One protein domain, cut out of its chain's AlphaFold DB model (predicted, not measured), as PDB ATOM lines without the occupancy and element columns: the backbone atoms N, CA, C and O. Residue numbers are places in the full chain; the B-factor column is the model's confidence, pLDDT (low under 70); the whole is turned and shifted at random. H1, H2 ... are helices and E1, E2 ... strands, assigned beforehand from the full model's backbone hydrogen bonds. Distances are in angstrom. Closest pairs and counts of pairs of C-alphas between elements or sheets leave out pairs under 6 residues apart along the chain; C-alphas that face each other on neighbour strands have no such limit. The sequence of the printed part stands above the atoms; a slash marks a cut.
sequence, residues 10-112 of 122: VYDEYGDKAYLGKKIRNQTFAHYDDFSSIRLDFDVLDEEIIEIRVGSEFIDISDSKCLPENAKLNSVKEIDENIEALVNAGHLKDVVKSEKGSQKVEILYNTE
ATOM      1  N   VAL A  10     121.414 171.170 136.069       92.38
ATOM      2  CA  VAL A  10     121.111 170.957 134.656       92.38
ATOM      3  C   VAL A  10     121.778 172.043 133.825       92.38
ATOM      4  O   VAL A  10     121.860 173.198 134.251       92.38
ATOM      5  N   TYR A  11     122.259 171.647 132.652       93.94
ATOM      6  CA  TYR A  11     122.771 172.544 131.628       93.94
ATOM      7  C   TYR A  11     121.896 172.395 130.388       93.94
ATOM      8  O   TYR A  11     121.544 171.269 130.027       93.94
ATOM      9  N   ASP A  12     121.529 173.506 129.758       93.88
ATOM     10  CA  ASP A  12     120.939 173.454 128.421       93.88
ATOM     11  C   ASP A  12     122.018 173.320 127.331       93.88
ATOM     12  O   ASP A  12     123.221 173.334 127.604       93.88
ATOM     13  N   GLU A  13     121.591 173.177 126.074       92.19
ATOM     14  CA  GLU A  13     122.507 173.027 124.933       92.19
ATOM     15  C   GLU A  13     123.349 174.289 124.655       92.19
ATOM     16  O   GLU A  13     124.326 174.225 123.908       92.19
ATOM     17  N   TYR A  14     123.016 175.424 125.278       94.44
ATOM     18  CA  TYR A  14     123.779 176.670 125.203       94.44
ATOM     19  C   TYR A  14     124.821 176.796 126.322       94.44
ATOM     20  O   TYR A  14     125.641 177.717 126.295       94.44
ATOM     21  N   GLY A  15     124.820 175.865 127.280       93.25
ATOM     22  CA  GLY A  15     125.698 175.870 128.446       93.25
ATOM     23  C   GLY A  15     125.178 176.718 129.608       93.25
ATOM     24  O   GLY A  15     125.924 176.926 130.571       93.25
ATOM     25  N   ASP A  16     123.929 177.198 129.562       95.81
ATOM     26  CA  ASP A  16     123.330 177.896 130.698       95.81
ATOM     27  C   ASP A  16     123.070 176.894 131.830       95.81
ATOM     28  O   ASP A  16     122.500 175.821 131.636       95.81
ATOM     29  N   LYS A  17     123.522 177.250 133.036       94.75
ATOM     30  CA  LYS A  17     123.475 176.403 134.232       94.75
ATOM     31  C   LYS A  17     122.276 176.757 135.105       94.75
ATOM     32  O   LYS A  17     122.130 177.910 135.518       94.75
ATOM     33  N   ALA A  18     121.509 175.753 135.521       95.12
ATOM     34  CA  ALA A  18     120.433 175.914 136.493       95.12
ATOM     35  C   ALA A  18     120.456 174.842 137.594       95.12
ATOM     36  O   ALA A  18     120.982 173.744 137.420       95.12
ATOM     37  N   TYR A  19     119.869 175.179 138.743       93.31
ATOM     38  CA  TYR A  19     119.801 174.315 139.922       93.31
ATOM     39  C   TYR A  19     118.357 173.886 140.174       93.31
ATOM     40  O   TYR A  19     117.473 174.743 140.293       93.31
ATOM     41  N   LEU A  20     118.123 172.580 140.305       92.31
ATOM     42  CA  LEU A  20     116.831 172.063 140.751       92.31
ATOM     43  C   LEU A  20     116.700 172.200 142.279       92.31
ATOM     44  O   LEU A  20     117.690 172.297 143.009       92.31
ATOM     45  N   GLY A  21     115.464 172.243 142.769       90.31
ATOM     46  CA  GLY A  21     115.131 172.260 144.195       90.31
ATOM     47  C   GLY A  21     115.424 173.594 144.876       90.31
ATOM     48  O   GLY A  21     115.524 173.672 146.097       90.31
ATOM     49  N   LYS A  22     115.608 174.663 144.094       89.31
ATOM     50  CA  LYS A  22     115.797 176.029 144.594       89.31
ATOM     51  C   LYS A  22     114.513 176.830 144.465       89.31
ATOM     52  O   LYS A  22     113.642 176.526 143.659       89.31
ATOM     53  N   LYS A  23     114.413 177.904 145.246       91.94
ATOM     54  CA  LYS A  23     113.341 178.884 145.079       91.94
ATOM     55  C   LYS A  23     113.495 179.590 143.731       91.94
ATOM     56  O   LYS A  23     114.547 180.163 143.457       91.94
ATOM     57  N   ILE A  24     112.434 179.598 142.930       93.94
ATOM     58  CA  ILE A  24     112.365 180.318 141.655       93.94
ATOM     59  C   ILE A  24     111.231 181.328 141.772       93.94
ATOM     60  O   ILE A  24     110.071 180.968 141.982       93.94
ATOM     61  N   ARG A  25     111.567 182.620 141.671       88.75
ATOM     62  CA  ARG A  25     110.637 183.725 141.960       88.75
ATOM     63  C   ARG A  25     109.990 183.537 143.343       88.75
ATOM     64  O   ARG A  25     110.680 183.636 144.354       88.75
ATOM     65  N   ASN A  26     108.689 183.244 143.394       89.75
ATOM     66  CA  ASN A  26     107.920 183.055 144.628       89.75
ATOM     67  C   ASN A  26     107.582 181.585 144.931       89.75
ATOM     68  O   ASN A  26     106.962 181.321 145.957       89.75
ATOM     69  N   GLN A  27     107.990 180.640 144.082       91.75
ATOM     70  CA  GLN A  27     107.718 179.214 144.256       91.75
ATOM     71  C   GLN A  27     108.941 178.499 144.832       91.75
ATOM     72  O   GLN A  27     110.070 178.734 144.400       91.75
ATOM     73  N   THR A  28     108.709 177.638 145.821       91.12
ATOM     74  CA  THR A  28     109.737 176.762 146.401       91.12
ATOM     75  C   THR A  28     109.516 175.354 145.874       91.12
ATOM     76  O   THR A  28     108.381 174.884 145.869       91.12
ATOM     77  N   PHE A  29     110.590 174.710 145.430       90.50
ATOM     78  CA  PHE A  29     110.569 173.347 144.908       90.50
ATOM     79  C   PHE A  29     111.139 172.375 145.940       90.50
ATOM     80  O   PHE A  29     111.860 172.789 146.850       90.50
ATOM     81  N   ALA A  30     110.776 171.097 145.816       81.94
ATOM     82  CA  ALA A  30     111.265 170.053 146.706       81.94
ATOM     83  C   ALA A  30     112.790 169.942 146.611       81.94
ATOM     84  O   ALA A  30     113.364 170.026 145.523       81.94
ATOM     85  N   HIS A  31     113.440 169.750 147.755       80.06
ATOM     86  CA  HIS A  31     114.854 169.415 147.766       80.06
ATOM     87  C   HIS A  31     115.024 167.932 147.414       80.06
ATOM     88  O   HIS A  31     114.146 167.115 147.685       80.06
ATOM     89  N   TYR A  32     116.152 167.593 146.795       77.81
ATOM     90  CA  TYR A  32     116.451 166.228 146.341       77.81
ATOM     91  C   TYR A  32     117.314 165.449 147.330       77.81
ATOM     92  O   TYR A  32     117.687 164.311 147.070       77.81
ATOM     93  N   ASP A  33     117.633 166.076 148.456       68.81
ATOM     94  CA  ASP A  33     118.406 165.542 149.566       68.81
ATOM     95  C   ASP A  33     117.513 165.097 150.729       68.81
ATOM     96  O   ASP A  33     118.001 164.893 151.838       68.81
ATOM     97  N   ASP A  34     116.200 164.953 150.499       65.38
ATOM     98  CA  ASP A  34     115.288 164.580 151.571       65.38
ATOM     99  C   ASP A  34     115.586 163.154 152.063       65.38
ATOM    100  O   ASP A  34     115.270 162.146 151.420       65.38
ATOM    101  N   PHE A  35     116.181 163.096 153.256       58.69
ATOM    102  CA  PHE A  35     116.542 161.900 154.025       58.69
ATOM    103  C   PHE A  35     115.389 160.917 154.210       58.69
ATOM    104  O   PHE A  35     115.601 159.761 154.564       58.69
ATOM    105  N   SER A  36     114.149 161.352 153.982       68.69
ATOM    106  CA  SER A  36     112.993 160.467 154.010       68.69
ATOM    107  C   SER A  36     113.035 159.379 152.926       68.69
ATOM    108  O   SER A  36     112.316 158.386 153.075       68.69
ATOM    109  N   SER A  37     113.854 159.536 151.876       78.25
ATOM    110  CA  SER A  37     113.902 158.644 150.707       78.25
ATOM    111  C   SER A  37     115.125 157.719 150.646       78.25
ATOM    112  O   SER A  37     115.075 156.720 149.933       78.25
ATOM    113  N   ILE A  38     116.190 158.008 151.401       82.25
ATOM    114  CA  ILE A  38     117.408 157.187 151.475       82.25
ATOM    115  C   ILE A  38     117.889 157.072 152.922       82.25
ATOM    116  O   ILE A  38     117.913 158.060 153.657       82.25
ATOM    117  N   ARG A  39     118.285 155.869 153.334       84.62
ATOM    118  CA  ARG A  39     118.899 155.594 154.634       84.62
ATOM    119  C   ARG A  39     120.296 155.045 154.422       84.62
ATOM    120  O   ARG A  39     120.499 154.183 153.575       84.62
ATOM    121  N   LEU A  40     121.225 155.578 155.203       85.62
ATOM    122  CA  LEU A  40     122.625 155.185 155.222       85.62
ATOM    123  C   LEU A  40     122.978 154.876 156.675       85.62
ATOM    124  O   LEU A  40     122.818 155.758 157.527       85.62
ATOM    125  N   ASP A  41     123.411 153.653 156.950       86.81
ATOM    126  CA  ASP A  41     123.760 153.188 158.294       86.81
ATOM    127  C   ASP A  41     124.894 152.151 158.250       86.81
ATOM    128  O   ASP A  41     125.371 151.794 157.172       86.81
ATOM    129  N   PHE A  42     125.324 151.685 159.420       90.00
ATOM    130  CA  PHE A  42     126.221 150.544 159.575       90.00
ATOM    131  C   PHE A  42     125.590 149.509 160.503       90.00
ATOM    132  O   PHE A  42     124.918 149.858 161.478       90.00
ATOM    133  N   ASP A  43     125.800 148.233 160.207       87.06
ATOM    134  CA  ASP A  43     125.334 147.147 161.059       87.06
ATOM    135  C   ASP A  43     126.269 146.914 162.271       87.06
ATOM    136  O   ASP A  43     127.221 147.653 162.523       87.06
ATOM    137  N   VAL A  44     125.995 145.878 163.073       91.75
ATOM    138  CA  VAL A  44     126.805 145.558 164.269       91.75
ATOM    139  C   VAL A  44     128.206 145.011 163.953       91.75
ATOM    140  O   VAL A  44     129.006 144.840 164.874       91.75
ATOM    141  N   LEU A  45     128.482 144.692 162.688       94.50
ATOM    142  CA  LEU A  45     129.756 144.204 162.165       94.50
ATOM    143  C   LEU A  45     130.526 145.296 161.396       94.50
ATOM    144  O   LEU A  45     131.562 144.987 160.810       94.50
ATOM    145  N   ASP A  46     130.057 146.549 161.445       89.88
ATOM    146  CA  ASP A  46     130.540 147.683 160.644       89.88
ATOM    147  C   ASP A  46     130.341 147.493 159.121       89.88
ATOM    148  O   ASP A  46     131.063 148.087 158.315       89.88
ATOM    149  N   GLU A  47     129.361 146.688 158.696       90.25
ATOM    150  CA  GLU A  47     128.975 146.549 157.286       90.25
ATOM    151  C   GLU A  47     128.041 147.697 156.862       90.25
ATOM    152  O   GLU A  47     127.155 148.108 157.612       90.25
ATOM    153  N   GLU A  48     128.258 148.245 155.660       89.94
ATOM    154  CA  GLU A  48     127.469 149.362 155.123       89.94
ATOM    155  C   GLU A  48     126.029 148.930 154.823       89.94
ATOM    156  O   GLU A  48     125.807 147.962 154.101       89.94
ATOM    157  N   ILE A  49     125.055 149.699 155.317       89.12
ATOM    158  CA  ILE A  49     123.636 149.559 154.987       89.12
ATOM    159  C   ILE A  49     123.196 150.761 154.149       89.12
ATOM    160  O   ILE A  49     123.258 151.912 154.591       89.12
ATOM    161  N   ILE A  50     122.684 150.491 152.951       89.50
ATOM    162  CA  ILE A  50     122.084 151.473 152.049       89.50
ATOM    163  C   ILE A  50     120.660 151.023 151.738       89.50
ATOM    164  O   ILE A  50     120.455 150.062 151.003       89.50
ATOM    165  N   GLU A  51     119.661 151.749 152.241       89.88
ATOM    166  CA  GLU A  51     118.257 151.491 151.911       89.88
ATOM    167  C   GLU A  51     117.642 152.657 151.142       89.88
ATOM    168  O   GLU A  51     117.876 153.829 151.446       89.88
ATOM    169  N   ILE A  52     116.767 152.349 150.190       89.19
ATOM    170  CA  ILE A  52     115.999 153.350 149.446       89.19
ATOM    171  C   ILE A  52     114.504 153.113 149.598       89.19
ATOM    172  O   ILE A  52     114.036 151.974 149.659       89.19
ATOM    173  N   ARG A  53     113.733 154.199 149.646       86.81
ATOM    174  CA  ARG A  53     112.276 154.122 149.721       86.81
ATOM    175  C   ARG A  53     111.686 153.768 148.357       86.81
ATOM    176  O   ARG A  53     111.893 154.484 147.381       86.81
ATOM    177  N   VAL A  54     110.854 152.732 148.319       87.94
ATOM    178  CA  VAL A  54     110.015 152.370 147.172       87.94
ATOM    179  C   VAL A  54     108.565 152.291 147.638       87.94
ATOM    180  O   VAL A  54     108.152 151.356 148.323       87.94
ATOM    181  N   GLY A  55     107.776 153.313 147.299       84.44
ATOM    182  CA  GLY A  55     106.427 153.470 147.845       84.44
ATOM    183  C   GLY A  55     106.461 153.740 149.353       84.44
ATOM    184  O   GLY A  55     107.054 154.722 149.797       84.44
ATOM    185  N   SER A  56     105.811 152.887 150.149       86.44
ATOM    186  CA  SER A  56     105.827 152.981 151.618       86.44
ATOM    187  C   SER A  56     107.012 152.271 152.271       86.44
ATOM    188  O   SER A  56     107.326 152.577 153.421       86.44
ATOM    189  N   GLU A  57     107.666 151.362 151.549       90.19
ATOM    190  CA  GLU A  57     108.690 150.463 152.080       90.19
ATOM    191  C   GLU A  57     110.100 150.988 151.824       90.19
ATOM    192  O   GLU A  57     110.318 151.808 150.931       90.19
ATOM    193  N   PHE A  58     111.056 150.472 152.590       90.31
ATOM    194  CA  PHE A  58     112.478 150.588 152.290       90.31
ATOM    195  C   PHE A  58     112.991 149.244 151.796       90.31
ATOM    196  O   PHE A  58     112.631 148.201 152.339       90.31
ATOM    197  N   ILE A  59     113.808 149.282 150.751       92.25
ATOM    198  CA  ILE A  59     114.520 148.112 150.256       92.25
ATOM    199  C   ILE A  59     116.012 148.314 150.481       92.25
ATOM    200  O   ILE A  59     116.541 149.387 150.187       92.25
ATOM    201  N   ASP A  60     116.665 147.277 150.992       92.00
ATOM    202  CA  ASP A  60     118.115 147.212 151.134       92.00
ATOM    203  C   ASP A  60     118.759 146.999 149.756       92.00
ATOM    204  O   ASP A  60     118.367 146.109 148.993       92.00
ATOM    205  N   ILE A  61     119.715 147.860 149.421       91.94
ATOM    206  CA  ILE A  61     120.474 147.844 148.173       91.94
ATOM    207  C   ILE A  61     121.990 147.848 148.413       91.94
ATOM    208  O   ILE A  61     122.738 148.156 147.488       91.94
ATOM    209  N   SER A  62     122.450 147.491 149.611       90.19
ATOM    210  CA  SER A  62     123.862 147.573 150.024       90.19
ATOM    211  C   SER A  62     124.800 146.791 149.098       90.19
ATOM    212  O   SER A  62     125.812 147.315 148.640       90.19
ATOM    213  N   ASP A  63     124.399 145.583 148.693       89.38
ATOM    214  CA  ASP A  63     125.163 144.740 147.758       89.38
ATOM    215  C   ASP A  63     124.846 145.003 146.271       89.38
ATOM    216  O   ASP A  63     125.355 144.329 145.363       89.38
ATOM    217  N   SER A  64     123.958 145.957 145.976       88.00
ATOM    218  CA  SER A  64     123.481 146.191 144.615       88.00
ATOM    219  C   SER A  64     124.445 147.064 143.819       88.00
ATOM    220  O   SER A  64     124.710 148.213 144.151       88.00
ATOM    221  N   LYS A  65     124.900 146.560 142.666       84.31
ATOM    222  CA  LYS A  65     125.695 147.356 141.706       84.31
ATOM    223  C   LYS A  65     124.860 148.335 140.879       84.31
ATOM    224  O   LYS A  65     125.401 149.290 140.331       84.31
ATOM    225  N   CYS A  66     123.565 148.058 140.739       84.25
ATOM    226  CA  CYS A  66     122.624 148.832 139.937       84.25
ATOM    227  C   CYS A  66     121.344 149.067 140.736       84.25
ATOM    228  O   CYS A  66     120.937 148.203 141.511       84.25
ATOM    229  N   LEU A  67     120.675 150.195 140.483       84.25
ATOM    230  CA  LEU A  67     119.380 150.488 141.088       84.25
ATOM    231  C   LEU A  67     118.337 149.419 140.683       84.25
ATOM    232  O   LEU A  67     118.196 149.161 139.480       84.25
ATOM    233  N   PRO A  68     117.594 148.822 141.635       86.50
ATOM    234  CA  PRO A  68     116.539 147.854 141.339       86.50
ATOM    235  C   PRO A  68     115.465 148.414 140.397       86.50
ATOM    236  O   PRO A  68     115.104 149.586 140.485       86.50
ATOM    237  N   GLU A  69     114.904 147.579 139.517       87.38
ATOM    238  CA  GLU A  69     113.892 148.026 138.541       87.38
ATOM    239  C   GLU A  69     112.656 148.647 139.205       87.38
ATOM    240  O   GLU A  69     112.149 149.661 138.739       87.38
ATOM    241  N   ASN A  70     112.193 148.084 140.323       85.38
ATOM    242  CA  ASN A  70     111.047 148.604 141.074       85.38
ATOM    243  C   ASN A  70     111.331 149.941 141.775       85.38
ATOM    244  O   ASN A  70     110.387 150.622 142.166       85.38
ATOM    245  N   ALA A  71     112.601 150.313 141.934       84.50
ATOM    246  CA  ALA A  71     113.007 151.603 142.472       84.50
ATOM    247  C   ALA A  71     113.161 152.684 141.394       84.50
ATOM    248  O   ALA A  71     113.275 153.867 141.720       84.50
ATOM    249  N   LYS A  72     113.165 152.316 140.106       84.19
ATOM    250  CA  LYS A  72     113.252 153.292 139.019       84.19
ATOM    251  C   LYS A  72     111.954 154.083 138.924       84.19
ATOM    252  O   LYS A  72     110.870 153.532 138.739       84.19
ATOM    253  N   LEU A  73     112.081 155.400 139.014       80.12
ATOM    254  CA  LEU A  73     110.967 156.314 138.805       80.12
ATOM    255  C   LEU A  73     110.675 156.421 137.305       80.12
ATOM    256  O   LEU A  73     111.555 156.764 136.520       80.12
ATOM    257  N   ASN A  74     109.431 156.141 136.915       78.62
ATOM    258  CA  ASN A  74     108.988 156.267 135.522       78.62
ATOM    259  C   ASN A  74     108.652 157.718 135.148       78.62
ATOM    260  O   ASN A  74     108.834 158.125 134.004       78.62
ATOM    261  N   SER A  75     108.140 158.494 136.105       81.69
ATOM    262  CA  SER A  75     107.866 159.922 135.959       81.69
ATOM    263  C   SER A  75     107.768 160.588 137.330       81.69
ATOM    264  O   SER A  75     107.352 159.960 138.305       81.69
ATOM    265  N   VAL A  76     108.163 161.861 137.406       83.88
ATOM    266  CA  VAL A  76     108.094 162.677 138.627       83.88
ATOM    267  C   VAL A  76     107.623 164.071 138.235       83.88
ATOM    268  O   VAL A  76     108.364 164.837 137.618       83.88
ATOM    269  N   LYS A  77     106.376 164.398 138.575       87.62
ATOM    270  CA  LYS A  77     105.731 165.653 138.167       87.62
ATOM    271  C   LYS A  77     106.462 166.872 138.732       87.62
ATOM    272  O   LYS A  77     106.572 167.893 138.069       87.62
ATOM    273  N   GLU A  78     106.991 166.746 139.937       87.81
ATOM    274  CA  GLU A  78     107.679 167.800 140.673       87.81
ATOM    275  C   GLU A  78     108.986 168.220 139.983       87.81
ATOM    276  O   GLU A  78     109.338 169.399 139.997       87.81
ATOM    277  N   ILE A  79     109.690 167.276 139.339       89.12
ATOM    278  CA  ILE A  79     110.888 167.575 138.536       89.12
ATOM    279  C   ILE A  79     110.492 168.346 137.277       89.12
ATOM    280  O   ILE A  79     111.109 169.368 136.972       89.12
ATOM    281  N   ASP A  80     109.444 167.894 136.584       90.81
ATOM    282  CA  ASP A  80     108.932 168.567 135.387       90.81
ATOM    283  C   ASP A  80     108.517 170.012 135.694       90.81
ATOM    284  O   ASP A  80     108.923 170.935 134.990       90.81
ATOM    285  N   GLU A  81     107.755 170.220 136.771       92.75
ATOM    286  CA  GLU A  81     107.317 171.547 137.218       92.75
ATOM    287  C   GLU A  81     108.506 172.453 137.567       92.75
ATOM    288  O   GLU A  81     108.492 173.649 137.263       92.75
ATOM    289  N   ASN A  82     109.560 171.902 138.178       93.88
ATOM    290  CA  ASN A  82     110.769 172.663 138.464       93.88
ATOM    291  C   ASN A  82     111.479 173.101 137.175       93.88
ATOM    292  O   ASN A  82     111.884 174.263 137.079       93.88
ATOM    293  N   ILE A  83     111.649 172.203 136.203       94.00
ATOM    294  CA  ILE A  83     112.296 172.528 134.923       94.00
ATOM    295  C   ILE A  83     111.466 173.570 134.169       94.00
ATOM    296  O   ILE A  83     112.016 174.569 133.710       94.00
ATOM    297  N   GLU A  84     110.145 173.405 134.109       94.50
ATOM    298  CA  GLU A  84     109.246 174.374 133.480       94.50
ATOM    299  C   GLU A  84     109.368 175.764 134.124       94.50
ATOM    300  O   GLU A  84     109.455 176.778 133.428       94.50
ATOM    301  N   ALA A  85     109.448 175.835 135.454       96.06
ATOM    302  CA  ALA A  85     109.653 177.097 136.153       96.06
ATOM    303  C   ALA A  85     111.006 177.750 135.827       96.06
ATOM    304  O   ALA A  85     111.067 178.977 135.716       96.06
ATOM    305  N   LEU A  86     112.072 176.965 135.637       96.56
ATOM    306  CA  LEU A  86     113.383 177.470 135.210       96.56
ATOM    307  C   LEU A  86     113.333 178.048 133.792       96.56
ATOM    308  O   LEU A  86     113.841 179.149 133.571       96.56
ATOM    309  N   VAL A  87     112.671 177.357 132.859       96.12
ATOM    310  CA  VAL A  87     112.452 177.837 131.483       96.12
ATOM    311  C   VAL A  87     111.645 179.136 131.491       96.12
ATOM    312  O   VAL A  87     112.076 180.146 130.940       96.12
ATOM    313  N   ASN A  88     110.521 179.169 132.211       95.38
ATOM    314  CA  ASN A  88     109.661 180.353 132.332       95.38
ATOM    315  C   ASN A  88     110.348 181.539 133.030       95.38
ATOM    316  O   ASN A  88     109.947 182.698 132.859       95.38
ATOM    317  N   ALA A  89     111.356 181.266 133.857       95.88
ATOM    318  CA  ALA A  89     112.199 182.274 134.482       95.88
ATOM    319  C   ALA A  89     113.367 182.731 133.590       95.88
ATOM    320  O   ALA A  89     114.013 183.718 133.934       95.88
ATOM    321  N   GLY A  90     113.611 182.071 132.454       95.56
ATOM    322  CA  GLY A  90     114.700 182.376 131.524       95.56
ATOM    323  C   GLY A  90     116.065 181.834 131.958       95.56
ATOM    324  O   GLY A  90     117.081 182.300 131.455       95.56
ATOM    325  N   HIS A  91     116.101 180.889 132.904       96.44
ATOM    326  CA  HIS A  91     117.340 180.251 133.369       96.44
ATOM    327  C   HIS A  91     117.817 179.138 132.428       96.44
ATOM    328  O   HIS A  91     118.985 178.774 132.475       96.44
ATOM    329  N   LEU A  92     116.904 178.585 131.627       96.50
ATOM    330  CA  LEU A  92     117.167 177.572 130.609       96.50
ATOM    331  C   LEU A  92     116.515 178.016 129.299       96.50
ATOM    332  O   LEU A  92     115.391 178.533 129.317       96.50
ATOM    333  N   LYS A  93     117.201 177.806 128.178       95.56
ATOM    334  CA  LYS A  93     116.774 178.204 126.833       95.56
ATOM    335  C   LYS A  93     116.455 176.988 125.976       95.56
ATOM    336  O   LYS A  93     117.129 175.968 126.043       95.56
ATOM    337  N   ASP A  94     115.406 177.121 125.167       93.00
ATOM    338  CA  ASP A  94     114.926 176.116 124.206       93.00
ATOM    339  C   ASP A  94     114.732 174.695 124.766       93.00
ATOM    340  O   ASP A  94     114.708 173.711 124.029       93.00
ATOM    341  N   VAL A  95     114.516 174.579 126.079       93.19
ATOM    342  CA  VAL A  95     114.148 173.317 126.723       93.19
ATOM    343  C   VAL A  95     112.642 173.112 126.575       93.19
ATOM    344  O   VAL A  95     111.839 173.889 127.095       93.19
ATOM    345  N   VAL A  96     112.252 172.048 125.871       90.69
ATOM    346  CA  VAL A  96     110.850 171.727 125.564       90.69
ATOM    347  C   VAL A  96     110.507 170.322 126.046       90.69
ATOM    348  O   VAL A  96     111.234 169.363 125.781       90.69
ATOM    349  N   LYS A  97     109.365 170.183 126.728       87.88
ATOM    350  CA  LYS A  97     108.856 168.879 127.165       87.88
ATOM    351  C   LYS A  97     108.500 168.006 125.958       87.88
ATOM    352  O   LYS A  97     107.827 168.448 125.030       87.88
ATOM    353  N   SER A  98     108.943 166.753 125.987       88.75
ATOM    354  CA  SER A  98     108.769 165.785 124.904       88.75
ATOM    355  C   SER A  98     108.588 164.383 125.471       88.75
ATOM    356  O   SER A  98     109.315 163.992 126.381       88.75
ATOM    357  N   GLU A  99     107.691 163.596 124.873       86.25
ATOM    358  CA  GLU A  99     107.483 162.175 125.207       86.25
ATOM    359  C   GLU A  99     108.745 161.321 125.015       86.25
ATOM    360  O   GLU A  99     108.896 160.265 125.619       86.25
ATOM    361  N   LYS A 100     109.681 161.765 124.164       85.94
ATOM    362  CA  LYS A 100     110.957 161.062 123.949       85.94
ATOM    363  C   LYS A 100     111.991 161.347 125.042       85.94
ATOM    364  O   LYS A 100     112.998 160.644 125.096       85.94
ATOM    365  N   GLY A 101     111.770 162.383 125.854       82.50
ATOM    366  CA  GLY A 101     112.740 162.888 126.820       82.50
ATOM    367  C   GLY A 101     114.075 163.296 126.186       82.50
ATOM    368  O   GLY A 101     114.180 163.533 124.979       82.50
ATOM    369  N   SER A 102     115.115 163.346 127.016       82.69
ATOM    370  CA  SER A 102     116.476 163.721 126.618       82.69
ATOM    371  C   SER A 102     117.332 162.484 126.349       82.69
ATOM    372  O   SER A 102     118.135 162.070 127.179       82.69
ATOM    373  N   GLN A 103     117.183 161.885 125.164       82.44
ATOM    374  CA  GLN A 103     117.863 160.627 124.802       82.44
ATOM    375  C   GLN A 103     119.399 160.697 124.821       82.44
ATOM    376  O   GLN A 103     120.059 159.665 124.885       82.44
ATOM    377  N   LYS A 104     119.963 161.903 124.721       84.38
ATOM    378  CA  LYS A 104     121.410 162.156 124.700       84.38
ATOM    379  C   LYS A 104     121.898 162.889 125.950       84.38
ATOM    380  O   LYS A 104     122.956 163.505 125.898       84.38
ATOM    381  N   VAL A 105     121.117 162.888 127.033       85.38
ATOM    382  CA  VAL A 105     121.531 163.561 128.267       85.38
ATOM    383  C   VAL A 105     122.815 162.930 128.798       85.38
ATOM    384  O   VAL A 105     122.932 161.708 128.888       85.38
ATOM    385  N   GLU A 106     123.781 163.771 129.140       89.25
ATOM    386  CA  GLU A 106     124.983 163.354 129.847       89.25
ATOM    387  C   GLU A 106     124.754 163.542 131.348       89.25
ATOM    388  O   GLU A 106     124.344 164.614 131.795       89.25
ATOM    389  N   ILE A 107     124.996 162.489 132.131       86.12
ATOM    390  CA  ILE A 107     124.906 162.545 133.591       86.12
ATOM    391  C   ILE A 107     126.326 162.564 134.141       86.12
ATOM    392  O   ILE A 107     127.062 161.584 134.029       86.12
ATOM    393  N   LEU A 108     126.690 163.688 134.751       85.06
ATOM    394  CA  LEU A 108     127.986 163.890 135.385       85.06
ATOM    395  C   LEU A 108     127.825 163.831 136.902       85.06
ATOM    396  O   LEU A 108     127.096 164.626 137.493       85.06
ATOM    397  N   TYR A 109     128.537 162.902 137.533       81.56
ATOM    398  CA  TYR A 109     128.591 162.796 138.986       81.56
ATOM    399  C   TYR A 109     129.801 163.561 139.507       81.56
ATOM    400  O   TYR A 109     130.932 163.289 139.105       81.56
ATOM    401  N   ASN A 110     129.573 164.492 140.434       78.25
ATOM    402  CA  ASN A 110     130.664 165.054 141.213       78.25
ATOM    403  C   ASN A 110     130.928 164.149 142.420       78.25
ATOM    404  O   ASN A 110     130.226 164.228 143.426       78.25
ATOM    405  N   THR A 111     131.913 163.266 142.293       77.06
ATOM    406  CA  THR A 111     132.314 162.324 143.349       77.06
ATOM    407  C   THR A 111     133.417 162.880 144.255       77.06
ATOM    408  O   THR A 111     133.943 162.158 145.101       77.06
ATOM    409  N   GLU A 112     133.788 164.156 144.101       73.31
ATOM    410  CA  GLU A 112     134.806 164.788 144.936       73.31
ATOM    411  C   GLU A 112     134.289 164.967 146.371       73.31
ATOM    412  O   GLU A 112     133.404 165.779 146.646       73.31
TER     413      GLU A 112
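AT A GLANCE: This is residues 10 to 112 of the 122 residues of an uncharacterized protein of Streptococcus sinensis (UniProt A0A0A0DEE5). This model has little regular structure and makes two lobes: H1 and short E1 at one end, a small sheet of E2, E3 and E4 at the other, joined by two long unnamed stretches. The printed part has 103 residues, 31 of them in named elements, ordered E1 E2 E3 E4 H1, class mixed. The sheet, order E2 - E3 - E4, is antiparallel. The whole is loose, radius of gyration of the C-alphas 16.8 A, and elongated, 51 by 31 by 30 A.

IN THESE COORDINATES: E1 is residues 17 to 19, from C-alpha 17 at (123.475, 176.403, 134.232). E2 is 38 to 42, E3 48 to 54, 19.4 A long, and E4 57 to 60. H1 is 77 to 88, 16.3 A long, ending at C-alpha 88, (109.661, 180.353, 132.332).

HOW THE PARTS SIT: E1 pairs with no named strand; its closest C-alpha pair with H1 is Ala 18 and Leu 86, 7.3 A. E2, E3 and E4 form a meander, each strand the antiparallel neighbour of the one before. In hairpin E2 and E3, N 39 and O 51 are 2.8 A apart, within hydrogen-bond range; in hairpin E3 and E4, N 54 and O 57, 2.8 A. H1 is not on the sheet; every O i to N i+4 pair in it is within hydrogen-bond range.

THE WHOLE: The farthest C-alphas, of Val 44 and Asp 94, are 51.8 A apart. The printed part has no cut. The links E1 to E2 and E4 to H1 are long. Residues 98 to 104 stand free. Residues 33 to 36 have pLDDT under 70.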